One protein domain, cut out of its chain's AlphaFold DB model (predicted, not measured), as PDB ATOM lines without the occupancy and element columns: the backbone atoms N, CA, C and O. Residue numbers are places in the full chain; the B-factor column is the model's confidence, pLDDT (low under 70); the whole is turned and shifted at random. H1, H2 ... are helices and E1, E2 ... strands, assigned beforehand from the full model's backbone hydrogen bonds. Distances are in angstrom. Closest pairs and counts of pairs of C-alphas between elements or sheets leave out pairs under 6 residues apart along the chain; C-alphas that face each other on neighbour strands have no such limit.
ATOM      1  N   VAL A 103     -59.498   8.447  22.994       94.25
ATOM      2  CA  VAL A 103     -58.175   8.332  22.376       94.25
ATOM      3  C   VAL A 103     -58.089   7.033  21.578       94.25
ATOM      4  O   VAL A 103     -58.925   6.138  21.713       94.25
ATOM      5  N   TYR A 104     -57.080   6.940  20.727       92.38
ATOM      6  CA  TYR A 104     -56.859   5.845  19.807       92.38
ATOM      7  C   TYR A 104     -55.460   5.281  19.971       92.38
ATOM      8  O   TYR A 104     -54.507   5.988  20.308       92.38
ATOM      9  N   ARG A 105     -55.333   3.982  19.725       91.25
ATOM     10  CA  ARG A 105     -54.050   3.292  19.767       91.25
ATOM     11  C   ARG A 105     -53.977   2.245  18.670       91.25
ATOM     12  O   ARG A 105     -54.771   1.307  18.656       91.25
ATOM     13  N   GLY A 106     -52.974   2.369  17.807       88.56
ATOM     14  CA  GLY A 106     -52.548   1.292  16.923       88.56
ATOM     15  C   GLY A 106     -51.715   0.261  17.689       88.56
ATOM     16  O   GLY A 106     -50.647   0.588  18.210       88.56
ATOM     17  N   ASP A 107     -52.158  -0.993  17.743       87.94
ATOM     18  CA  ASP A 107     -51.414  -2.090  18.379       87.94
ATOM     19  C   ASP A 107     -51.538  -3.371  17.534       87.94
ATOM     20  O   ASP A 107     -52.512  -3.576  16.811       87.94
ATOM     21  N   SER A 108     -50.503  -4.211  17.558       86.62
ATOM     22  CA  SER A 108     -50.492  -5.479  16.813       86.62
ATOM     23  C   SER A 108     -51.071  -6.640  17.616       86.62
ATOM     24  O   SER A 108     -51.363  -7.682  17.039       86.62
ATOM     25  N   ARG A 109     -51.192  -6.489  18.940       88.81
ATOM     26  CA  ARG A 109     -51.812  -7.487  19.817       88.81
ATOM     27  C   ARG A 109     -53.328  -7.432  19.676       88.81
ATOM     28  O   ARG A 109     -53.886  -6.344  19.504       88.81
ATOM     29  N   LEU A 110     -53.985  -8.583  19.781       89.12
ATOM     30  CA  LEU A 110     -55.442  -8.670  19.816       89.12
ATOM     31  C   LEU A 110     -55.950  -8.373  21.230       89.12
ATOM     32  O   LEU A 110     -55.252  -8.617  22.210       89.12
ATOM     33  N   LEU A 111     -57.196  -7.912  21.367       88.94
ATOM     34  CA  LEU A 111     -57.796  -7.714  22.695       88.94
ATOM     35  C   LEU A 111     -57.928  -9.005  23.509       88.94
ATOM     36  O   LEU A 111     -58.002  -8.939  24.733       88.94
ATOM     37  N   THR A 112     -57.965 -10.163  22.849       90.25
ATOM     38  CA  THR A 112     -57.917 -11.480  23.502       90.25
ATOM     39  C   THR A 112     -56.588 -11.722  24.209       90.25
ATOM     40  O   THR A 112     -56.561 -12.387  25.238       90.25
ATOM     41  N   ASP A 113     -55.505 -11.127  23.705       91.12
ATOM     42  CA  ASP A 113     -54.156 -11.233  24.271       91.12
ATOM     43  C   ASP A 113     -53.910 -10.179  25.366       91.12
ATOM     44  O   ASP A 113     -52.828 -10.108  25.946       91.12
ATOM     45  N   LEU A 114     -54.910  -9.331  25.634       91.00
ATOM     46  CA  LEU A 114     -54.847  -8.194  26.550       91.00
ATOM     47  C   LEU A 114     -55.956  -8.284  27.609       91.00
ATOM     48  O   LEU A 114     -56.797  -7.388  27.699       91.00
ATOM     49  N   PRO A 115     -55.988  -9.340  28.445       91.75
ATOM     50  CA  PRO A 115     -57.091  -9.574  29.379       91.75
ATOM     51  C   PRO A 115     -57.269  -8.448  30.411       91.75
ATOM     52  O   PRO A 115     -58.380  -8.219  30.879       91.75
ATOM     53  N   ARG A 116     -56.195  -7.715  30.736       92.94
ATOM     54  CA  ARG A 116     -56.210  -6.565  31.660       92.94
ATOM     55  C   ARG A 116     -56.239  -5.204  30.954       92.94
ATOM     56  O   ARG A 116     -56.334  -4.181  31.619       92.94
ATOM     57  N   GLY A 117     -56.208  -5.191  29.621       95.69
ATOM     58  CA  GLY A 117     -56.120  -3.982  28.806       95.69
ATOM     59  C   GLY A 117     -54.682  -3.649  28.412       95.69
ATOM     60  O   GLY A 117     -53.857  -4.552  28.243       95.69
ATOM     61  N   PHE A 118     -54.379  -2.367  28.200       95.44
ATOM     62  CA  PHE A 118     -53.029  -1.953  27.813       95.44
ATOM     63  C   PHE A 118     -52.177  -1.632  29.034       95.44
ATOM     64  O   PHE A 118     -52.457  -0.695  29.773       95.44
ATOM     65  N   GLU A 119     -51.072  -2.354  29.164       94.81
ATOM     66  CA  GLU A 119     -50.010  -2.062  30.120       94.81
ATOM     67  C   GLU A 119     -48.765  -1.559  29.381       94.81
ATOM     68  O   GLU A 119     -48.502  -1.919  28.220       94.81
ATOM     69  N   ALA A 120     -47.999  -0.703  30.057       90.94
ATOM     70  CA  ALA A 120     -46.696  -0.280  29.573       90.94
ATOM     71  C   ALA A 120     -45.739  -1.482  29.524       90.94
ATOM     72  O   ALA A 120     -45.944  -2.493  30.191       90.94
ATOM     73  N   ARG A 121     -44.661  -1.385  28.739       87.75
ATOM     74  CA  ARG A 121     -43.667  -2.475  28.681       87.75
ATOM     75  C   ARG A 121     -42.924  -2.654  30.005       87.75
ATOM     76  O   ARG A 121     -42.459  -3.752  30.289       87.75
ATOM     77  N   VAL A 122     -42.801  -1.571  30.769       89.44
ATOM     78  CA  VAL A 122     -42.281  -1.559  32.137       89.44
ATOM     79  C   VAL A 122     -43.362  -0.919  33.007       89.44
ATOM     80  O   VAL A 122     -43.339   0.295  33.187       89.44
ATOM     81  N   PRO A 123     -44.384  -1.678  33.431       91.50
ATOM     82  CA  PRO A 123     -45.517  -1.110  34.148       91.50
ATOM     83  C   PRO A 123     -45.066  -0.515  35.482       91.50
ATOM     84  O   PRO A 123     -44.251  -1.104  36.193       91.50
ATOM     85  N   LEU A 124     -45.606   0.657  35.807       92.00
ATOM     86  CA  LEU A 124     -45.485   1.244  37.133       92.00
ATOM     87  C   LEU A 124     -46.679   0.809  37.974       92.00
ATOM     88  O   LEU A 124     -47.827   0.910  37.538       92.00
ATOM     89  N   GLU A 125     -46.401   0.388  39.202       94.00
ATOM     90  CA  GLU A 125     -47.428   0.345  40.237       94.00
ATOM     91  C   GLU A 125     -47.934   1.763  40.533       94.00
ATOM     92  O   GLU A 125     -47.238   2.751  40.284       94.00
ATOM     93  N   LEU A 126     -49.141   1.875  41.091       95.81
ATOM     94  CA  LEU A 126     -49.808   3.168  41.263       95.81
ATOM     95  C   LEU A 126     -48.959   4.181  42.050       95.81
ATOM     96  O   LEU A 126     -48.794   5.318  41.615       95.81
ATOM     97  N   GLU A 127     -48.353   3.754  43.160       96.19
ATOM     98  CA  GLU A 127     -47.445   4.606  43.942       96.19
ATOM     99  C   GLU A 127     -46.211   5.037  43.145       96.19
ATOM    100  O   GLU A 127     -45.801   6.194  43.204       96.19
ATOM    101  N   ALA A 128     -45.653   4.145  42.324       95.38
ATOM    102  CA  ALA A 128     -44.528   4.481  41.464       95.38
ATOM    103  C   ALA A 128     -44.923   5.485  40.367       95.38
ATOM    104  O   ALA A 128     -44.141   6.383  40.061       95.38
ATOM    105  N   ALA A 129     -46.137   5.393  39.815       95.81
ATOM    106  CA  ALA A 129     -46.663   6.373  38.862       95.81
ATOM    107  C   ALA A 129     -46.868   7.757  39.507       95.81
ATOM    108  O   ALA A 129     -46.529   8.779  38.902       95.81
ATOM    109  N   ARG A 130     -47.356   7.804  40.754       97.19
ATOM    110  CA  ARG A 130     -47.468   9.045  41.543       97.19
ATOM    111  C   ARG A 130     -46.095   9.645  41.831       97.19
ATOM    112  O   ARG A 130     -45.877  10.835  41.600       97.19
ATOM    113  N   ASP A 131     -45.146   8.824  42.266       96.19
ATOM    114  CA  ASP A 131     -43.762   9.243  42.476       96.19
ATOM    115  C   ASP A 131     -43.123   9.778  41.196       96.19
ATOM    116  O   ASP A 131     -42.373  10.748  41.255       96.19
ATOM    117  N   PHE A 132     -43.462   9.208  40.035       93.81
ATOM    118  CA  PHE A 132     -42.969   9.683  38.745       93.81
ATOM    119  C   PHE A 132     -43.391  11.141  38.531       93.81
ATOM    120  O   PHE A 132     -42.562  12.012  38.285       93.81
ATOM    121  N   ILE A 133     -44.674  11.449  38.734       95.50
ATOM    122  CA  ILE A 133     -45.198  12.820  38.662       95.50
ATOM    123  C   ILE A 133     -44.534  13.746  39.699       95.50
ATOM    124  O   ILE A 133     -44.203  14.894  39.381       95.50
ATOM    125  N   ARG A 134     -44.288  13.269  40.926       95.81
ATOM    126  CA  ARG A 134     -43.617  14.054  41.981       95.81
ATOM    127  C   ARG A 134     -42.147  14.341  41.679       95.81
ATOM    128  O   ARG A 134     -41.689  15.448  41.963       95.81
ATOM    129  N   LEU A 135     -41.431  13.397  41.070       94.12
ATOM    130  CA  LEU A 135     -40.062  13.597  40.591       94.12
ATOM    131  C   LEU A 135     -40.023  14.721  39.554       94.12
ATOM    132  O   LEU A 135     -39.305  15.707  39.714       94.12
ATOM    133  N   TYR A 136     -40.872  14.620  38.529       92.94
ATOM    134  CA  TYR A 136     -40.929  15.589  37.430       92.94
ATOM    135  C   TYR A 136     -41.494  16.957  37.826       92.94
ATOM    136  O   TYR A 136     -41.478  17.881  37.020       92.94
ATOM    137  N   THR A 137     -41.983  17.118  39.052       93.31
ATOM    138  CA  THR A 137     -42.410  18.411  39.604       93.31
ATOM    139  C   THR A 137     -41.477  18.938  40.696       93.31
ATOM    140  O   THR A 137     -41.707  20.028  41.230       93.31
ATOM    141  N   GLY A 138     -40.407  18.195  40.999       91.69
ATOM    142  CA  GLY A 138     -39.402  18.536  42.002       91.69
ATOM    143  C   GLY A 138     -39.896  18.441  43.447       91.69
ATOM    144  O   GLY A 138     -39.330  19.103  44.314       91.69
ATOM    145  N   VAL A 139     -40.961  17.674  43.702       94.19
ATOM    146  CA  VAL A 139     -41.485  17.401  45.055       94.19
ATOM    147  C   VAL A 139     -40.762  16.227  45.705       94.19
ATOM    148  O   VAL A 139     -40.635  16.183  46.925       94.19
ATOM    149  N   LYS A 140     -40.293  15.273  44.898       94.12
ATOM    150  CA  LYS A 140     -39.629  14.056  45.367       94.12
ATOM    151  C   LYS A 140     -38.304  13.861  44.640       94.12
ATOM    152  O   LYS A 140     -38.223  14.151  43.449       94.12
ATOM    153  N   GLN A 141     -37.289  13.371  45.346       92.69
ATOM    154  CA  GLN A 141     -36.010  13.011  44.740       92.69
ATOM    155  C   GLN A 141     -36.040  11.583  44.195       92.69
ATOM    156  O   GLN A 141     -36.815  10.745  44.660       92.69
ATOM    157  N   LEU A 142     -35.188  11.296  43.204       92.81
ATOM    158  CA  LEU A 142     -35.144   9.985  42.548       92.81
ATOM    159  C   LEU A 142     -34.891   8.850  43.548       92.81
ATOM    160  O   LEU A 142     -35.502   7.797  43.428       92.81
ATOM    161  N   GLU A 143     -34.026   9.062  44.536       93.00
ATOM    162  CA  GLU A 143     -33.679   8.067  45.558       93.00
ATOM    163  C   GLU A 143     -34.854   7.644  46.448       93.00
ATOM    164  O   GLU A 143     -34.905   6.490  46.873       93.00
ATOM    165  N   ASP A 144     -35.833   8.529  46.638       94.56
ATOM    166  CA  ASP A 144     -37.031   8.260  47.436       94.56
ATOM    167  C   ASP A 144     -38.170   7.646  46.608       94.56
ATOM    168  O   ASP A 144     -39.218   7.278  47.146       94.56
ATOM    169  N   CYS A 145     -38.022   7.579  45.284       95.38
ATOM    170  CA  CYS A 145     -39.067   7.085  44.398       95.38
ATOM    171  C   CYS A 145     -39.175   5.555  44.447       95.38
ATOM    172  O   CYS A 145     -38.172   4.843  44.369       95.38
ATOM    173  N   ALA A 146     -40.401   5.026  44.443       96.25
ATOM    174  CA  ALA A 146     -40.651   3.580  44.446       96.25
ATOM    175  C   ALA A 146     -40.033   2.839  43.238       96.25
ATOM    176  O   ALA A 146     -39.776   1.641  43.310       96.25
ATOM    177  N   PHE A 147     -39.743   3.552  42.144       92.62
ATOM    178  CA  PHE A 147     -39.115   3.019  40.928       92.62
ATOM    179  C   PHE A 147     -37.592   3.264  40.839       92.62
ATOM    180  O   PHE A 147     -36.983   2.966  39.808       92.62
ATOM    181  N   ALA A 148     -36.942   3.792  41.885       92.88
ATOM    182  CA  ALA A 148     -35.511   4.133  41.867       92.88
ATOM    183  C   ALA A 148     -34.609   2.938  41.499       92.88
ATOM    184  O   ALA A 148     -33.634   3.066  40.754       92.88
ATOM    185  N   GLU A 149     -34.952   1.750  42.002       91.06
ATOM    186  CA  GLU A 149     -34.273   0.491  41.676       91.06
ATOM    187  C   GLU A 149     -34.381   0.133  40.190       91.06
ATOM    188  O   GLU A 149     -33.417  -0.357  39.601       91.06
ATOM    189  N   ASP A 150     -35.528   0.388  39.561       89.69
ATOM    190  CA  ASP A 150     -35.732   0.097  38.142       89.69
ATOM    191  C   ASP A 150     -34.946   1.056  37.243       89.69
ATOM    192  O   ASP A 150     -34.475   0.642  36.180       89.69
ATOM    193  N   VAL A 151     -34.707   2.296  37.687       89.50
ATOM    194  CA  VAL A 151     -33.771   3.220  37.020       89.50
ATOM    195  C   VAL A 151     -32.333   2.719  37.162       89.50
ATOM    196  O   VAL A 151     -31.637   2.567  36.157       89.50
ATOM    197  N   ARG A 152     -31.904   2.338  38.376       89.25
ATOM    198  CA  ARG A 152     -30.558   1.767  38.610       89.25
ATOM    199  C   ARG A 152     -30.299   0.498  37.796       89.25
ATOM    200  O   ARG A 152     -29.198   0.299  37.286       89.25
ATOM    201  N   LYS A 153     -31.323  -0.340  37.621       89.38
ATOM    202  CA  LYS A 153     -31.281  -1.563  36.797       89.38
ATOM    203  C   LYS A 153     -31.484  -1.302  35.302       89.38
ATOM    204  O   LYS A 153     -31.540  -2.261  34.534       89.38
ATOM    205  N   ARG A 154     -31.587  -0.035  34.879       86.75
ATOM    206  CA  ARG A 154     -31.795   0.399  33.485       86.75
ATOM    207  C   ARG A 154     -33.052  -0.182  32.834       86.75
ATOM    208  O   ARG A 154     -33.100  -0.366  31.619       86.75
ATOM    209  N   ARG A 155     -34.070  -0.484  33.640       85.06
ATOM    210  CA  ARG A 155     -35.403  -0.882  33.169       85.06
ATOM    211  C   ARG A 155     -36.223   0.342  32.796       85.06
ATOM    212  O   ARG A 155     -36.905   0.325  31.781       85.06
ATOM    213  N   ILE A 156     -36.106   1.411  33.583       85.88
ATOM    214  CA  ILE A 156     -36.662   2.726  33.268       85.88
ATOM    215  C   ILE A 156     -35.504   3.637  32.883       85.88
ATOM    216  O   ILE A 156     -34.504   3.724  33.589       85.88
ATOM    217  N   THR A 157     -35.631   4.300  31.738       84.75
ATOM    218  CA  THR A 157     -34.673   5.317  31.295       84.75
ATOM    219  C   THR A 157     -35.215   6.686  31.667       84.75
ATOM    220  O   THR A 157     -36.378   6.948  31.388       84.75
ATOM    221  N   LEU A 158     -34.381   7.538  32.257       85.25
ATOM    222  CA  LEU A 158     -34.652   8.960  32.478       85.25
ATOM    223  C   LEU A 158     -33.717   9.804  31.602       85.25
ATOM    224  O   LEU A 158     -32.766   9.284  31.018       85.25
ATOM    225  N   GLU A 159     -33.960  11.112  31.516       82.06
ATOM    226  CA  GLU A 159     -33.064  12.042  30.812       82.06
ATOM    227  C   GLU A 159     -31.713  12.182  31.527       82.06
ATOM    228  O   GLU A 159     -30.686  12.415  30.890       82.06
ATOM    229  N   SER A 160     -31.721  12.019  32.850       81.38
ATOM    230  CA  SER A 160     -30.546  11.944  33.709       81.38
ATOM    231  C   SER A 160     -30.879  11.123  34.954       81.38
ATOM    232  O   SER A 160     -31.998  11.171  35.445       81.38
ATOM    233  N   ASP A 161     -29.922  10.364  35.465       80.81
ATOM    234  CA  ASP A 161     -30.000   9.658  36.749       80.81
ATOM    235  C   ASP A 161     -29.167  10.355  37.838       80.81
ATOM    236  O   ASP A 161     -28.940   9.800  38.914       80.81
ATOM    237  N   SER A 162     -28.700  11.581  37.570       82.50
ATOM    238  CA  SER A 162     -27.936  12.361  38.539       82.50
ATOM    239  C   SER A 162     -28.824  12.781  39.718       82.50
ATOM    240  O   SER A 162     -29.912  13.305  39.486       82.50
ATOM    241  N   PRO A 163     -28.354  12.671  40.976       76.56
ATOM    242  CA  PRO A 163     -29.102  13.141  42.147       76.56
ATOM    243  C   PRO A 163     -29.429  14.641  42.123       76.56
ATOM    244  O   PRO A 163     -30.315  15.099  42.834       76.56
ATOM    245  N   THR A 164     -28.701  15.424  41.322       80.38
ATOM    246  CA  THR A 164     -28.910  16.869  41.162       80.38
ATOM    247  C   THR A 164     -29.652  17.225  39.873       80.38
ATOM    248  O   THR A 164     -29.785  18.408  39.547       80.38
ATOM    249  N   ALA A 165     -30.124  16.227  39.120       84.94
ATOM    250  CA  ALA A 165     -30.877  16.453  37.899       84.94
ATOM    251  C   ALA A 165     -32.208  17.149  38.197       84.94
ATOM    252  O   ALA A 165     -32.969  16.754  39.078       84.94
ATOM    253  N   VAL A 166     -32.514  18.179  37.409       85.44
ATOM    254  CA  VAL A 166     -33.816  18.844  37.447       85.44
ATOM    255  C   VAL A 166     -34.675  18.264  36.331       85.44
ATOM    256  O   VAL A 166     -34.482  18.588  35.161       85.44
ATOM    257  N   HIS A 167     -35.620  17.406  36.701       87.81
ATOM    258  CA  HIS A 167     -36.590  16.807  35.785       87.81
ATOM    259  C   HIS A 167     -37.818  17.696  35.652       87.81
ATOM    260  O   HIS A 167     -38.442  17.984  36.665       87.81
ATOM    261  N   THR A 168     -38.217  18.096  34.444       88.62
ATOM    262  CA  THR A 168     -39.445  18.893  34.250       88.62
ATOM    263  C   THR A 168     -40.530  18.104  33.523       88.62
ATOM    264  O   THR A 168     -40.209  17.228  32.716       88.62
ATOM    265  N   PRO A 169     -41.827  18.436  33.656       87.31
ATOM    266  CA  PRO A 169     -42.877  17.706  32.939       87.31
ATOM    267  C   PRO A 169     -42.768  17.820  31.410       87.31
ATOM    268  O   PRO A 169     -43.401  17.066  30.678       87.31
ATOM    269  N   VAL A 170     -41.965  18.757  30.899       85.50
ATOM    270  CA  VAL A 170     -41.623  18.834  29.472       85.50
ATOM    271  C   VAL A 170     -40.634  17.737  29.079       85.50
ATOM    272  O   VAL A 170     -40.739  17.194  27.978       85.50
ATOM    273  N   ASP A 171     -39.690  17.411  29.958       84.50
ATOM    274  CA  ASP A 171     -38.706  16.352  29.742       84.50
ATOM    275  C   ASP A 171     -39.399  14.990  29.716       84.50
ATOM    276  O   ASP A 171     -39.234  14.266  28.738       84.50
ATOM    277  N   LEU A 172     -40.336  14.750  30.643       82.94
ATOM    278  CA  LEU A 172     -41.205  13.566  30.671       82.94
ATOM    279  C   LEU A 172     -41.810  13.236  29.298       82.94
ATOM    280  O   LEU A 172     -41.702  12.122  28.785       82.94
ATOM    281  N   VAL A 173     -42.443  14.233  28.677       79.75
ATOM    282  CA  VAL A 173     -43.080  14.087  27.361       79.75
ATOM    283  C   VAL A 173     -42.040  13.796  26.284       79.75
ATOM    284  O   VAL A 173     -42.247  12.943  25.424       79.75
ATOM    285  N   ARG A 174     -40.904  14.502  26.316       78.62
ATOM    286  CA  ARG A 174     -39.816  14.289  25.354       78.62
ATOM    287  C   ARG A 174     -39.246  12.887  25.471       78.62
ATOM    288  O   ARG A 174     -39.015  12.270  24.439       78.62
ATOM    289  N   LEU A 175     -39.044  12.385  26.680       74.00
ATOM    290  CA  LEU A 175     -38.546  11.044  26.937       74.00
ATOM    291  C   LEU A 175     -39.501   9.986  26.387       74.00
ATOM    292  O   LEU A 175     -39.065   9.118  25.630       74.00
ATOM    293  N   ILE A 176     -40.796  10.076  26.704       71.75
ATOM    294  CA  ILE A 176     -41.785   9.090  26.244       71.75
ATOM    295  C   ILE A 176     -41.879   9.090  24.710       71.75
ATOM    296  O   ILE A 176     -41.823   8.026  24.092       71.75
ATOM    297  N   ILE A 177     -41.923  10.269  24.082       71.62
ATOM    298  CA  ILE A 177     -42.055  10.395  22.621       71.62
ATOM    299  C   ILE A 177     -40.753  10.021  21.891       71.62
ATOM    300  O   ILE A 177     -40.779   9.341  20.862       71.62
ATOM    301  N   ALA A 178     -39.600  10.490  22.371       60.88
ATOM    302  CA  ALA A 178     -38.335  10.371  21.646       60.88
ATOM    303  C   ALA A 178     -37.665   9.011  21.829       60.88
ATOM    304  O   ALA A 178     -36.963   8.559  20.921       60.88
ATOM    305  N   SER A 179     -37.842   8.367  22.985       56.78
ATOM    306  CA  SER A 179     -36.962   7.263  23.350       56.78
ATOM    307  C   SER A 179     -37.169   6.018  22.486       56.78
ATOM    308  O   SER A 179     -36.194   5.317  22.253       56.78
ATOM    309  N   ARG A 180     -38.370   5.708  21.963       60.12
ATOM    310  CA  ARG A 180     -38.699   4.387  21.343       60.12
ATOM    311  C   ARG A 180     -38.261   3.166  22.189       60.12
ATOM    312  O   ARG A 180     -38.375   2.025  21.736       60.12
ATOM    313  N   ILE A 181     -37.765   3.398  23.402       59.66
ATOM    314  CA  ILE A 181     -37.297   2.424  24.374       59.66
ATOM    315  C   ILE A 181     -38.546   1.944  25.121       59.66
ATOM    316  O   ILE A 181     -39.502   2.708  25.272       59.66
ATOM    317  N   PRO A 182     -38.593   0.675  25.558       66.50
ATOM    318  CA  PRO A 182     -39.585   0.232  26.527       66.50
ATOM    319  C   PRO A 182     -39.665   1.205  27.710       66.50
ATOM    320  O   PRO A 182     -38.720   1.323  28.478       66.50
ATOM    321  N   GLY A 183     -40.771   1.935  27.808       76.56
ATOM    322  CA  GLY A 183     -40.974   2.958  28.826       76.56
ATOM    323  C   GLY A 183     -42.134   2.623  29.760       76.56
ATOM    324  O   GLY A 183     -42.866   1.658  29.507       76.56
ATOM    325  N   PRO A 184     -42.324   3.451  30.800       87.38
ATOM    326  CA  PRO A 184     -43.379   3.280  31.791       87.38
ATOM    327  C   PRO A 184     -44.762   3.748  31.331       87.38
ATOM    328  O   PRO A 184     -45.705   3.717  32.112       87.38
ATOM    329  N   ALA A 185     -44.897   4.189  30.078       90.25
ATOM    330  CA  ALA A 185     -46.123   4.789  29.577       90.25
ATOM    331  C   ALA A 185     -46.765   3.999  28.430       90.25
ATOM    332  O   ALA A 185     -46.083   3.452  27.556       90.25
ATOM    333  N   VAL A 186     -48.097   4.012  28.394       91.94
ATOM    334  CA  VAL A 186     -48.897   3.600  27.239       91.94
ATOM    335  C   VAL A 186     -49.226   4.831  26.398       91.94
ATOM    336  O   VAL A 186     -49.941   5.733  26.822       91.94
ATOM    337  N   SER A 187     -48.685   4.841  25.184       90.12
ATOM    338  CA  SER A 187     -48.881   5.875  24.164       90.12
ATOM    339  C   SER A 187     -50.246   5.755  23.472       90.12
ATOM    340  O   SER A 187     -50.636   4.656  23.060       90.12
ATOM    341  N   THR A 188     -50.966   6.867  23.334       91.25
ATOM    342  CA  THR A 188     -52.236   6.960  22.594       91.25
ATOM    343  C   THR A 188     -52.356   8.323  21.916       91.25
ATOM    344  O   THR A 188     -51.760   9.302  22.365       91.25
ATOM    345  N   ASP A 189     -53.166   8.424  20.870       89.50
ATOM    346  CA  ASP A 189     -53.408   9.670  20.150       89.50
ATOM    347  C   ASP A 189     -54.880  10.093  20.254       89.50
ATOM    348  O   ASP A 189     -55.775   9.257  20.228       89.50
ATOM    349  N   PRO A 190     -55.187  11.394  20.314       89.25
ATOM    350  CA  PRO A 190     -56.563  11.887  20.311       89.25
ATOM    351  C   PRO A 190     -57.228  11.781  18.930       89.25
ATOM    352  O   PRO A 190     -58.432  11.995  18.816       89.25
ATOM    353  N   ASP A 191     -56.450  11.495  17.885       84.00
ATOM    354  CA  ASP A 191     -56.914  11.352  16.508       84.00
ATOM    355  C   ASP A 191     -56.806   9.887  16.071       84.00
ATOM    356  O   ASP A 191     -55.863   9.181  16.436       84.00
ATOM    357  N   VAL A 192     -57.761   9.442  15.258       79.62
ATOM    358  CA  VAL A 192     -57.779   8.101  14.673       79.62
ATOM    359  C   VAL A 192     -56.588   7.865  13.738       79.62
ATOM    360  O   VAL A 192     -56.140   6.731  13.590       79.62
ATOM    361  N   ALA A 193     -55.997   8.936  13.193       74.38
ATOM    362  CA  ALA A 193     -54.755   8.910  12.421       74.38
ATOM    363  C   ALA A 193     -53.505   8.512  13.242       74.38
ATOM    364  O   ALA A 193     -52.382   8.625  12.742       74.38
ATOM    365  N   CYS A 194     -53.690   8.033  14.480       67.94
ATOM    366  CA  CYS A 194     -52.700   7.294  15.255       67.94
ATOM    367  C   CYS A 194     -52.051   6.234  14.350       67.94
ATOM    368  O   CYS A 194     -52.724   5.370  13.786       67.94
ATOM    369  N   GLY A 195     -50.752   6.359  14.077       61.09
ATOM    370  CA  GLY A 195     -50.085   5.512  13.084       61.09
ATOM    371  C   GLY A 195     -50.387   4.020  13.303       61.09
ATOM    372  O   GLY A 195     -50.304   3.514  14.417       61.09
ATOM    373  N   GLY A 196     -50.745   3.297  12.241       52.66
ATOM    374  CA  GLY A 196     -51.150   1.889  12.357       52.66
ATOM    375  C   GLY A 196     -51.684   1.289  11.060       52.66
ATOM    376  O   GLY A 196     -51.313   0.163  10.717       52.66
ATOM    377  N   TYR A 197     -52.444   2.084  10.296       50.12
ATOM    378  CA  TYR A 197     -53.058   1.677   9.026       50.12
ATOM    379  C   TYR A 197     -52.043   1.136   8.010       50.12
ATOM    380  O   TYR A 197     -52.173   0.012   7.540       50.12
ATOM    381  N   ALA A 198     -50.964   1.881   7.748       51.22
ATOM    382  CA  ALA A 198     -49.920   1.475   6.798       51.22
ATOM    383  C   ALA A 198     -49.116   0.233   7.240       51.22
ATOM    384  O   ALA A 198     -48.349  -0.320   6.459       51.22
ATOM    385  N   SER A 199     -49.269  -0.194   8.498       59.69
ATOM    386  CA  SER A 199     -48.568  -1.338   9.092       59.69
ATOM    387  C   SER A 199     -49.471  -2.549   9.352       59.69
ATOM    388  O   SER A 199     -49.026  -3.483  10.016       59.69
ATOM    389  N   GLY A 200     -50.727  -2.530   8.882       65.31
ATOM    390  CA  GLY A 200     -51.683  -3.631   9.068       65.31
ATOM    391  C   GLY A 200     -52.062  -3.896  10.531       65.31
ATOM    392  O   GLY A 200     -52.412  -5.017  10.886       65.31
ATOM    393  N   ARG A 201     -51.935  -2.891  11.408       74.88
ATOM    394  CA  ARG A 201     -52.248  -3.012  12.842       74.88
ATOM    395  C   ARG A 201     -53.722  -2.727  13.108       74.88
ATOM    396  O   ARG A 201     -54.340  -1.963  12.373       74.88
ATOM    397  N   GLN A 202     -54.258  -3.298  14.188       84.81
ATOM    398  CA  GLN A 202     -55.595  -2.945  14.660       84.81
ATOM    399  C   GLN A 202     -55.563  -1.592  15.344       84.81
ATOM    400  O   GLN A 202     -54.589  -1.243  16.020       84.81
ATOM    401  N   ILE A 203     -56.648  -0.845  15.175       88.81
ATOM    402  CA  ILE A 203     -56.835   0.420  15.871       88.81
ATOM    403  C   ILE A 203     -57.906   0.228  16.917       88.81
ATOM    404  O   ILE A 203     -59.022  -0.213  16.632       88.81
ATOM    405  N   TYR A 204     -57.538   0.584  18.135       91.88
ATOM    406  CA  TYR A 204     -58.404   0.545  19.291       91.88
ATOM    407  C   TYR A 204     -58.876   1.945  19.624       91.88
ATOM    408  O   TYR A 204     -58.083   2.884  19.632       91.88
ATOM    409  N   ARG A 205     -60.167   2.060  19.915       94.62
ATOM    410  CA  ARG A 205     -60.803   3.237  20.492       94.62
ATOM    411  C   ARG A 205     -60.902   3.029  21.997       94.62
ATOM    412  O   ARG A 205     -61.412   2.004  22.444       94.62
ATOM    413  N   ILE A 206     -60.447   4.007  22.760       96.50
ATOM    414  CA  ILE A 206     -60.376   3.961  24.218       96.50
ATOM    415  C   ILE A 206     -61.246   5.096  24.757       96.50
ATOM    416  O   ILE A 206     -61.064   6.249  24.367       96.50
ATOM    417  N   ASP A 207     -62.217   4.767  25.608       96.50
ATOM    418  CA  ASP A 207     -63.059   5.749  26.290       96.50
ATOM    419  C   ASP A 207     -62.311   6.372  27.474       96.50
ATOM    420  O   ASP A 207     -61.924   5.696  28.427       96.50
ATOM    421  N   THR A 208     -62.125   7.686  27.412       96.19
ATOM    422  CA  THR A 208     -61.425   8.490  28.421       96.19
ATOM    423  C   THR A 208     -62.335   9.553  29.030       96.19
ATOM    424  O   THR A 208     -61.867  10.518  29.631       96.19
ATOM    425  N   SER A 209     -63.654   9.394  28.891       94.12
ATOM    426  CA  SER A 209     -64.657  10.315  29.437       94.12
ATOM    427  C   SER A 209     -64.592  10.459  30.961       94.12
ATOM    428  O   SER A 209     -64.947  11.520  31.482       94.12
ATOM    429  N   HIS A 210     -64.079   9.440  31.657       93.25
ATOM    430  CA  HIS A 210     -63.824   9.440  33.096       93.25
ATOM    431  C   HIS A 210     -62.637  10.322  33.514       93.25
ATOM    432  O   HIS A 210     -62.472  10.554  34.705       93.25
ATOM    433  N   LEU A 211     -61.834  10.848  32.581       95.44
ATOM    434  CA  LEU A 211     -60.702  11.723  32.889       95.44
ATOM    435  C   LEU A 211     -61.076  13.206  32.820       95.44
ATOM    436  O   LEU A 211     -61.964  13.629  32.070       95.44
ATOM    437  N   ARG A 212     -60.342  14.024  33.577       94.75
ATOM    438  CA  ARG A 212     -60.387  15.489  33.501       94.75
ATOM    439  C   ARG A 212     -58.985  16.079  33.506       94.75
ATOM    440  O   ARG A 212     -58.060  15.507  34.070       94.75
ATOM    441  N   VAL A 213     -58.843  17.257  32.904       93.94
ATOM    442  CA  VAL A 213     -57.616  18.051  33.034       93.94
ATOM    443  C   VAL A 213     -57.564  18.641  34.441       93.94
ATOM    444  O   VAL A 213     -58.545  19.238  34.889       93.94
ATOM    445  N   VAL A 214     -56.425  18.499  35.115       92.81
ATOM    446  CA  VAL A 214     -56.185  19.065  36.449       92.81
ATOM    447  C   VAL A 214     -54.975  20.004  36.397       92.81
ATOM    448  O   VAL A 214     -53.960  19.652  35.785       92.81
ATOM    449  N   PRO A 215     -55.048  21.207  36.993       91.31
ATOM    450  CA  PRO A 215     -53.877  22.055  37.183       91.31
ATOM    451  C   PRO A 215     -52.807  21.334  38.009       91.31
ATOM    452  O   PRO A 215     -53.108  20.689  39.010       91.31
ATOM    453  N   TRP A 216     -51.543  21.441  37.598       93.25
ATOM    454  CA  TRP A 216     -50.448  20.709  38.242       93.25
ATOM    455  C   TRP A 216     -50.286  21.088  39.714       93.25
ATOM    456  O   TRP A 216     -50.168  20.213  40.563       93.25
ATOM    457  N   ASN A 217     -50.349  22.385  40.013       91.06
ATOM    458  CA  ASN A 217     -50.251  22.933  41.364       91.06
ATOM    459  C   ASN A 217     -51.404  22.514  42.292       91.06
ATOM    460  O   ASN A 217     -51.229  22.517  43.506       91.06
ATOM    461  N   GLU A 218     -52.574  22.193  41.739       91.75
ATOM    462  CA  GLU A 218     -53.705  21.657  42.505       91.75
ATOM    463  C   GLU A 218     -53.543  20.153  42.739       91.75
ATOM    464  O   GLU A 218     -53.779  19.666  43.842       91.75
ATOM    465  N   ALA A 219     -53.110  19.415  41.712       93.75
ATOM    466  CA  ALA A 219     -52.916  17.972  41.795       93.75
ATOM    467  C   ALA A 219     -51.736  17.574  42.692       93.75
ATOM    468  O   ALA A 219     -51.786  16.528  43.339       93.75
ATOM    469  N   VAL A 220     -50.676  18.385  42.705       95.25
ATOM    470  CA  VAL A 220     -49.431  18.116  43.423       95.25
ATOM    471  C   VAL A 220     -49.122  19.305  44.339       95.25
ATOM    472  O   VAL A 220     -48.530  20.295  43.911       95.25
ATOM    473  N   PRO A 221     -49.523  19.254  45.616       90.62
ATOM    474  CA  PRO A 221     -49.148  20.280  46.579       90.62
ATOM    475  C   PRO A 221     -47.628  20.314  46.806       90.62
ATOM    476  O   PRO A 221     -46.970  19.276  46.835       90.62
ATOM    477  N   GLY A 222     -47.066  21.510  46.997       90.50
ATOM    478  CA  GLY A 222     -45.646  21.675  47.342       90.50
ATOM    479  C   GLY A 222     -44.669  21.602  46.166       90.50
ATOM    480  O   GLY A 222     -43.465  21.504  46.393       90.50
ATOM    481  N   MET A 223     -45.154  21.673  44.922       92.25
ATOM    482  CA  MET A 223     -44.284  21.748  43.746       92.25
ATOM    483  C   MET A 223     -43.262  22.872  43.858       92.25
ATOM    484  O   MET A 223     -43.605  24.036  44.071       92.25
ATOM    485  N   THR A 224     -42.000  22.521  43.636       86.75
ATOM    486  CA  THR A 224     -40.890  23.480  43.624       86.75
ATOM    487  C   THR A 224     -40.747  24.157  42.265       86.75
ATOM    488  O   THR A 224     -40.225  25.269  42.162       86.75
ATOM    489  N   GLN A 225     -41.245  23.519  41.203       83.94
ATOM    490  CA  GLN A 225     -41.149  24.032  39.845       83.94
ATOM    491  C   GLN A 225     -42.334  24.915  39.465       83.94
ATOM    492  O   GLN A 225     -43.501  24.567  39.648       83.94
ATOM    493  N   ARG A 226     -42.027  26.052  38.834       84.19
ATOM    494  CA  ARG A 226     -43.043  26.962  38.307       84.19
ATOM    495  C   ARG A 226     -43.656  26.393  37.028       84.19
ATOM    496  O   ARG A 226     -42.968  26.253  36.016       84.19
ATOM    497  N   GLN A 227     -44.965  26.152  37.052       84.38
ATOM    498  CA  GLN A 227     -45.714  25.747  35.866       84.38
ATOM    499  C   GLN A 227     -45.581  26.801  34.755       84.38
ATOM    500  O   GLN A 227     -45.745  28.002  34.979       84.38
ATOM    501  N   THR A 228     -45.294  26.340  33.537       84.12
ATOM    502  CA  THR A 228     -45.207  27.191  32.341       84.12
ATOM    503  C   THR A 228     -46.284  26.805  31.333       84.12
ATOM    504  O   THR A 228     -46.828  25.704  31.381       84.12
ATOM    505  N   SER A 229     -46.564  27.681  30.366       82.44
ATOM    506  CA  SER A 229     -47.511  27.400  29.275       82.44
ATOM    507  C   SER A 229     -47.084  26.240  28.366       82.44
ATOM    508  O   SER A 229     -47.890  25.743  27.586       82.44
ATOM    509  N   PHE A 230     -45.823  25.806  28.451       82.44
ATOM    510  CA  PHE A 230     -45.283  24.701  27.664       82.44
ATOM    511  C   PHE A 230     -45.428  23.339  28.333       82.44
ATOM    512  O   PHE A 230     -45.084  22.337  27.704       82.44
ATOM    513  N   TRP A 231     -45.884  23.302  29.585       88.75
ATOM    514  CA  TRP A 231     -46.116  22.046  30.276       88.75
ATOM    515  C   TRP A 231     -47.252  21.274  29.605       88.75
ATOM    516  O   TRP A 231     -48.228  21.881  29.146       88.75
ATOM    517  N   PRO A 232     -47.149  19.940  29.547       91.31
ATOM    518  CA  PRO A 232     -48.291  19.129  29.170       91.31
ATOM    519  C   PRO A 232     -49.425  19.305  30.184       91.31
ATOM    520  O   PRO A 232     -49.235  19.784  31.304       91.31
ATOM    521  N   ARG A 233     -50.622  18.878  29.799       93.12
ATOM    522  CA  ARG A 233     -51.759  18.823  30.717       93.12
ATOM    523  C   ARG A 233     -51.704  17.532  31.520       93.12
ATOM    524  O   ARG A 233     -51.488  16.473  30.940       93.12
ATOM    525  N   LEU A 234     -51.921  17.628  32.826       94.88
ATOM    526  CA  LEU A 234     -52.123  16.461  33.675       94.88
ATOM    527  C   LEU A 234     -53.590  16.029  33.586       94.88
ATOM    528  O   LEU A 234     -54.493  16.869  33.619       94.88
ATOM    529  N   LEU A 235     -53.808  14.729  33.442       96.12
ATOM    530  CA  LEU A 235     -55.113  14.090  33.385       96.12
ATOM    531  C   LEU A 235     -55.214  13.105  34.543       96.12
ATOM    532  O   LEU A 235     -54.372  12.215  34.656       96.12
ATOM    533  N   LEU A 236     -56.249  13.260  35.362       97.00
ATOM    534  CA  LEU A 236     -56.589  12.340  36.447       97.00
ATOM    535  C   LEU A 236     -58.046  11.891  36.283       97.00
ATOM    536  O   LEU A 236     -58.804  12.516  35.530       97.00
ATOM    537  N   ASP A 237     -58.444  10.845  37.006       94.44
ATOM    538  CA  ASP A 237     -59.859  10.480  37.141       94.44
ATOM    539  C   ASP A 237     -60.690  11.690  37.590       94.44
ATOM    540  O   ASP A 237     -60.241  12.529  38.378       94.44
ATOM    541  N   ARG A 238     -61.928  11.788  37.104       90.62
ATOM    542  CA  ARG A 238     -62.838  12.897  37.419       90.62
ATOM    543  C   ARG A 238     -63.046  13.077  38.916       90.62
ATOM    544  O   ARG A 238     -63.072  14.219  39.374       90.62
ATOM    545  N   ASP A 239     -63.139  11.970  39.640       90.12
ATOM    546  CA  ASP A 239     -63.417  11.957  41.076       90.12
ATOM    547  C   ASP A 239     -62.162  12.185  41.933       90.12
ATOM    548  O   ASP A 239     -62.273  12.539  43.108       90.12
ATOM    549  N   ALA A 240     -60.964  12.054  41.350       92.31
ATOM    550  CA  ALA A 240     -59.714  12.317  42.048       92.31
ATOM    551  C   ALA A 240     -59.550  13.821  42.289       92.31
ATOM    552  O   ALA A 240     -59.623  14.621  41.350       92.31
ATOM    553  N   ARG A 241     -59.320  14.236  43.540       88.31
ATOM    554  CA  ARG A 241     -59.105  15.655  43.883       88.31
ATOM    555  C   ARG A 241     -57.641  16.052  43.766       88.31
ATOM    556  O   ARG A 241     -57.355  17.190  43.407       88.31
ATOM    557  N   SER A 242     -56.747  15.108  44.027       94.19
ATOM    558  CA  SER A 242     -55.299  15.263  43.952       94.19
ATOM    559  C   SER A 242     -54.658  14.045  43.279       94.19
ATOM    560  O   SER A 242     -55.333  13.074  42.933       94.19
ATOM    561  N   LEU A 243     -53.335  14.085  43.114       96.56
ATOM    562  CA  LEU A 243     -52.553  12.933  42.670       96.56
ATOM    563  C   LEU A 243     -52.679  11.728  43.628       96.56
ATOM    564  O   LEU A 243     -52.618  10.587  43.170       96.56
ATOM    565  N   ASP A 244     -52.882  11.967  44.928       95.12
ATOM    566  CA  ASP A 244     -53.015  10.923  45.957       95.12
ATOM    567  C   ASP A 244     -54.323  10.133  45.863       95.12
ATOM    568  O   ASP A 244     -54.381   8.969  46.261       95.12
ATOM    569  N   ASP A 245     -55.361  10.732  45.283       94.69
ATOM    570  CA  ASP A 245     -56.661  10.082  45.093       94.69
ATOM    571  C   ASP A 245     -56.775   9.408  43.716       94.69
ATOM    572  O   ASP A 245     -57.707   8.649  43.464       94.69
ATOM    573  N   ALA A 246     -55.847   9.703  42.801       96.31
ATOM    574  CA  ALA A 246     -55.922   9.249  41.421       96.31
ATOM    575  C   ALA A 246     -55.601   7.760  41.292       96.31
ATOM    576  O   ALA A 246     -54.620   7.279  41.861       96.31
ATOM    577  N   THR A 247     -56.398   7.056  40.493       95.94
ATOM    578  CA  THR A 247     -56.194   5.650  40.107       95.94
ATOM    579  C   THR A 247     -55.740   5.516  38.654       95.94
ATOM    580  O   THR A 247     -54.981   4.605  38.327       95.94
ATOM    581  N   THR A 248     -56.115   6.481  37.814       96.62
ATOM    582  CA  THR A 248     -55.639   6.672  36.449       96.62
ATOM    583  C   THR A 248     -54.853   7.970  36.364       96.62
ATOM    584  O   THR A 248     -55.349   9.043  36.716       96.62
ATOM    585  N   ILE A 249     -53.618   7.881  35.873       97.50
ATOM    586  CA  ILE A 249     -52.722   9.029  35.722       97.50
ATOM    587  C   ILE A 249     -52.253   9.076  34.274       97.50
ATOM    588  O   ILE A 249     -51.626   8.136  33.776       97.50
ATOM    589  N   ALA A 250     -52.527  10.186  33.596       95.88
ATOM    590  CA  ALA A 250     -52.072  10.410  32.233       95.88
ATOM    591  C   ALA A 250     -51.556  11.836  32.022       95.88
ATOM    592  O   ALA A 250     -51.886  12.775  32.744       95.88
ATOM    593  N   VAL A 251     -50.733  12.002  30.994       94.31
ATOM    594  CA  VAL A 251     -50.140  13.279  30.605       94.31
ATOM    595  C   VAL A 251     -50.441  13.527  29.136       94.31
ATOM    596  O   VAL A 251     -50.163  12.690  28.282       94.31
ATOM    597  N   TRP A 252     -51.017  14.686  28.829       92.56
ATOM    598  CA  TRP A 252     -51.419  15.059  27.479       92.56
ATOM    599  C   TRP A 252     -50.535  16.160  26.909       92.56
ATOM    600  O   TRP A 252     -50.540  17.307  27.373       92.56
ATOM    601  N   ASN A 253     -49.801  15.814  25.854       88.44
ATOM    602  CA  ASN A 253     -49.031  16.772  25.083       88.44
ATOM    603  C   ASN A 253     -49.956  17.552  24.138       88.44
ATOM    604  O   ASN A 253     -50.421  17.040  23.125       88.44
ATOM    605  N   VAL A 254     -50.213  18.821  24.453       79.31
ATOM    606  CA  VAL A 254     -51.105  19.693  23.664       79.31
ATOM    607  C   VAL A 254     -50.373  20.619  22.692       79.31
ATOM    608  O   VAL A 254     -51.003  21.497  22.103       79.31
ATOM    609  N   LYS A 255     -49.055  20.463  22.505       68.31
ATOM    610  CA  LYS A 255     -48.280  21.390  21.669       68.31
ATOM    611  C   LYS A 255     -48.716  21.386  20.203       68.31
ATOM    612  O   LYS A 255     -48.732  20.357  19.531       68.31
ATOM    613  N   THR A 256     -48.964  22.587  19.688       53.59
ATOM    614  CA  THR A 256     -49.213  22.864  18.272       53.59
ATOM    615  C   THR A 256     -47.975  22.516  17.437       53.59
ATOM    616  O   THR A 256     -46.873  22.964  17.751       53.59
ATOM    617  N   GLY A 257     -48.144  21.711  16.383       53.84
ATOM    618  CA  GLY A 257     -47.062  21.299  15.473       53.84
ATOM    619  C   GLY A 257     -46.276  20.042  15.885       53.84
ATOM    620  O   GLY A 257     -45.355  19.659  15.168       53.84
ATOM    621  N   GLY A 258     -46.631  19.398  17.007       59.22
ATOM    622  CA  GLY A 258     -46.105  18.093  17.435       59.22
ATOM    623  C   GLY A 258     -47.194  17.015  17.532       59.22
ATOM    624  O   GLY A 258     -48.364  17.284  17.259       59.22
ATOM    625  N   THR A 259     -46.821  15.794  17.933       65.62
ATOM    626  CA  THR A 259     -47.787  14.721  18.233       65.62
ATOM    627  C   THR A 259     -48.627  15.113  19.447       65.62
ATOM    628  O   THR A 259     -48.088  15.503  20.486       65.62
ATOM    629  N   ARG A 260     -49.959  15.041  19.324       82.75
ATOM    630  CA  ARG A 260     -50.904  15.453  20.381       82.75
ATOM    631  C   ARG A 260     -51.170  14.342  21.397       82.75
ATOM    632  O   ARG A 260     -52.302  14.145  21.819       82.75
ATOM    633  N   GLU A 261     -50.130  13.605  21.743       87.06
ATOM    634  CA  GLU A 261     -50.203  12.301  22.395       87.06
ATOM    635  C   GLU A 261     -50.714  12.376  23.842       87.06
ATOM    636  O   GLU A 261     -50.334  13.272  24.605       87.06
ATOM    637  N   VAL A 262     -51.559  11.417  24.223       92.38
ATOM    638  CA  VAL A 262     -51.962  11.156  25.610       92.38
ATOM    639  C   VAL A 262     -51.206   9.921  26.092       92.38
ATOM    640  O   VAL A 262     -51.338   8.832  25.532       92.38
ATOM    641  N   MET A 263     -50.397  10.101  27.129       92.56
ATOM    642  CA  MET A 263     -49.511   9.076  27.672       92.56
ATOM    643  C   MET A 263     -50.018   8.655  29.044       92.56
ATOM    644  O   MET A 263     -50.013   9.459  29.976       92.56
ATOM    645  N   PHE A 264     -50.449   7.407  29.170       95.12
ATOM    646  CA  PHE A 264     -50.926   6.845  30.432       95.12
ATOM    647  C   PHE A 264     -49.755   6.257  31.210       95.12
ATOM    648  O   PHE A 264     -49.033   5.420  30.672       95.12
ATOM    649  N   LEU A 265     -49.566   6.692  32.456       95.00
ATOM    650  CA  LEU A 265     -48.567   6.145  33.385       95.00
ATOM    651  C   LEU A 265     -49.109   4.952  34.179       95.00
ATOM    652  O   LEU A 265     -48.342   4.178  34.741       95.00
ATOM    653  N   THR A 266     -50.430   4.807  34.213       96.19
ATOM    654  CA  THR A 266     -51.148   3.660  34.770       96.19
ATOM    655  C   THR A 266     -51.723   2.799  33.639       96.19
ATOM    656  O   THR A 266     -51.896   3.295  32.521       96.19
ATOM    657  N   PRO A 267     -52.041   1.516  33.881       96.06
ATOM    658  CA  PRO A 267     -52.700   0.673  32.886       96.06
ATOM    659  C   PRO A 267     -54.011   1.278  32.368       96.06
ATOM    660  O   PRO A 267     -54.743   1.913  33.123       96.06
ATOM    661  N   ILE A 268     -54.323   1.038  31.092       96.94
ATOM    662  CA  ILE A 268     -55.623   1.365  30.494       96.94
ATOM    663  C   ILE A 268     -56.531   0.138  30.647       96.94
ATOM    664  O   ILE A 268     -56.248  -0.880  30.002       96.94
ATOM    665  N   PRO A 269     -57.607   0.209  31.450       95.56
ATOM    666  CA  PRO A 269     -58.467  -0.937  31.736       95.56
ATOM    667  C   PRO A 269     -59.166  -1.497  30.495       95.56
ATOM    668  O   PRO A 269     -59.601  -0.752  29.616       95.56
ATOM    669  N   ARG A 270     -59.295  -2.827  30.419       95.50
ATOM    670  CA  ARG A 270     -59.842  -3.537  29.248       95.50
ATOM    671  C   ARG A 270     -61.260  -3.109  28.856       95.50
ATOM    672  O   ARG A 270     -61.573  -3.092  27.664       95.50
ATOM    673  N   ASP A 271     -62.100  -2.823  29.838       95.31
ATOM    674  CA  ASP A 271     -63.505  -2.420  29.704       95.31
ATOM    675  C   ASP A 271     -63.680  -1.048  29.040       95.31
ATOM    676  O   ASP A 271     -64.721  -0.787  28.440       95.31
ATOM    677  N   THR A 272     -62.641  -0.213  29.040       96.00
ATOM    678  CA  THR A 272     -62.634   1.072  28.321       96.00
ATOM    679  C   THR A 272     -62.306   0.941  26.827       96.00
ATOM    680  O   THR A 272     -62.369   1.930  26.094       96.00
ATOM    681  N   ILE A 273     -61.945  -0.260  26.348       96.06
ATOM    682  CA  ILE A 273     -61.343  -0.471  25.022       96.06
ATOM    683  C   ILE A 273     -62.307  -1.189  24.070       96.06
ATOM    684  O   ILE A 273     -62.774  -2.300  24.336       96.06
ATOM    685  N   ALA A 274     -62.506  -0.602  22.890       92.50
ATOM    686  CA  ALA A 274     -63.225  -1.195  21.768       92.50
ATOM    687  C   ALA A 274     -62.340  -1.256  20.514       92.50
ATOM    688  O   ALA A 274     -61.552  -0.348  20.248       92.50
ATOM    689  N   THR A 275     -62.483  -2.304  19.703       87.44
ATOM    690  CA  THR A 275     -61.887  -2.332  18.356       87.44
ATOM    691  C   THR A 275     -62.590  -1.297  17.478       87.44
ATOM    692  O   THR A 275     -63.818  -1.249  17.442       87.44
ATOM    693  N   HIS A 276     -61.819  -0.452  16.794       80.44
ATOM    694  CA  HIS A 276     -62.335   0.601  15.914       80.44
ATOM    695  C   HIS A 276     -62.230   0.240  14.433       80.44
ATOM    696  O   HIS A 276     -63.177   0.444  13.680       80.44
ATOM    697  N   THR A 277     -61.085  -0.295  14.010       74.75
ATOM    698  CA  THR A 277     -60.885  -0.774  12.640       74.75
ATOM    699  C   THR A 277     -60.014  -2.020  12.673       74.75
ATOM    700  O   THR A 277     -58.960  -2.043  13.320       74.75
ATOM    701  N   SER A 278     -60.470  -3.055  11.975       55.50
ATOM    702  CA  SER A 278     -59.733  -4.289  11.713       55.50
ATOM    703  C   SER A 278     -58.869  -4.084  10.469       55.50
ATOM    704  O   SER A 278     -59.345  -3.526   9.485       55.50
TER     705      SER A 278
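Overview. This is residues 103 to 278 of the 282 residues of an uncharacterized protein of Luteibacter sp. 22Crub2.1 (UniProt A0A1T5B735). With little regular structure, H3 crosses an antiparallel sheet, E2 E7 E6 E5 E4; another, E1 E3 E8, makes one end and H2 lies toward the other. Four named helices and eight strands hold 65 of 176 printed residues, class mixed. It is compact, radius of gyration of the C-alphas 15.8 A, spanning 47 by 34 by 32 A.

Along the chain. Find C-alpha 103 at (-58.175, 8.332, 22.376), beginning E1, residues 103-107. Next come H1, 126-135; H2, 148-152; H3, 169-179; E2, 186-188; E3, 202-207; E4, 211-214; H4, 216-219; E5, 233-237; E6, 249-252; E7, 262-264; and E8, 273-277, ending at (-60.885, -0.774, 12.640).

Arrangement. See the meander E5 E6 E7, antiparallel neighbours in chain order: N 235 and O 250 are within hydrogen-bond range, 2.8 A. H3 is on that sheet, across its strands, height 10.2 A; H1 and H4 only graze it. H3 has 6 of 7 O i to N i+4 pairs in range.

Size, cuts and confidence. The printed part has no cut; pLDDT is under 70 at 178-182, 194-200, 255-259 and 278.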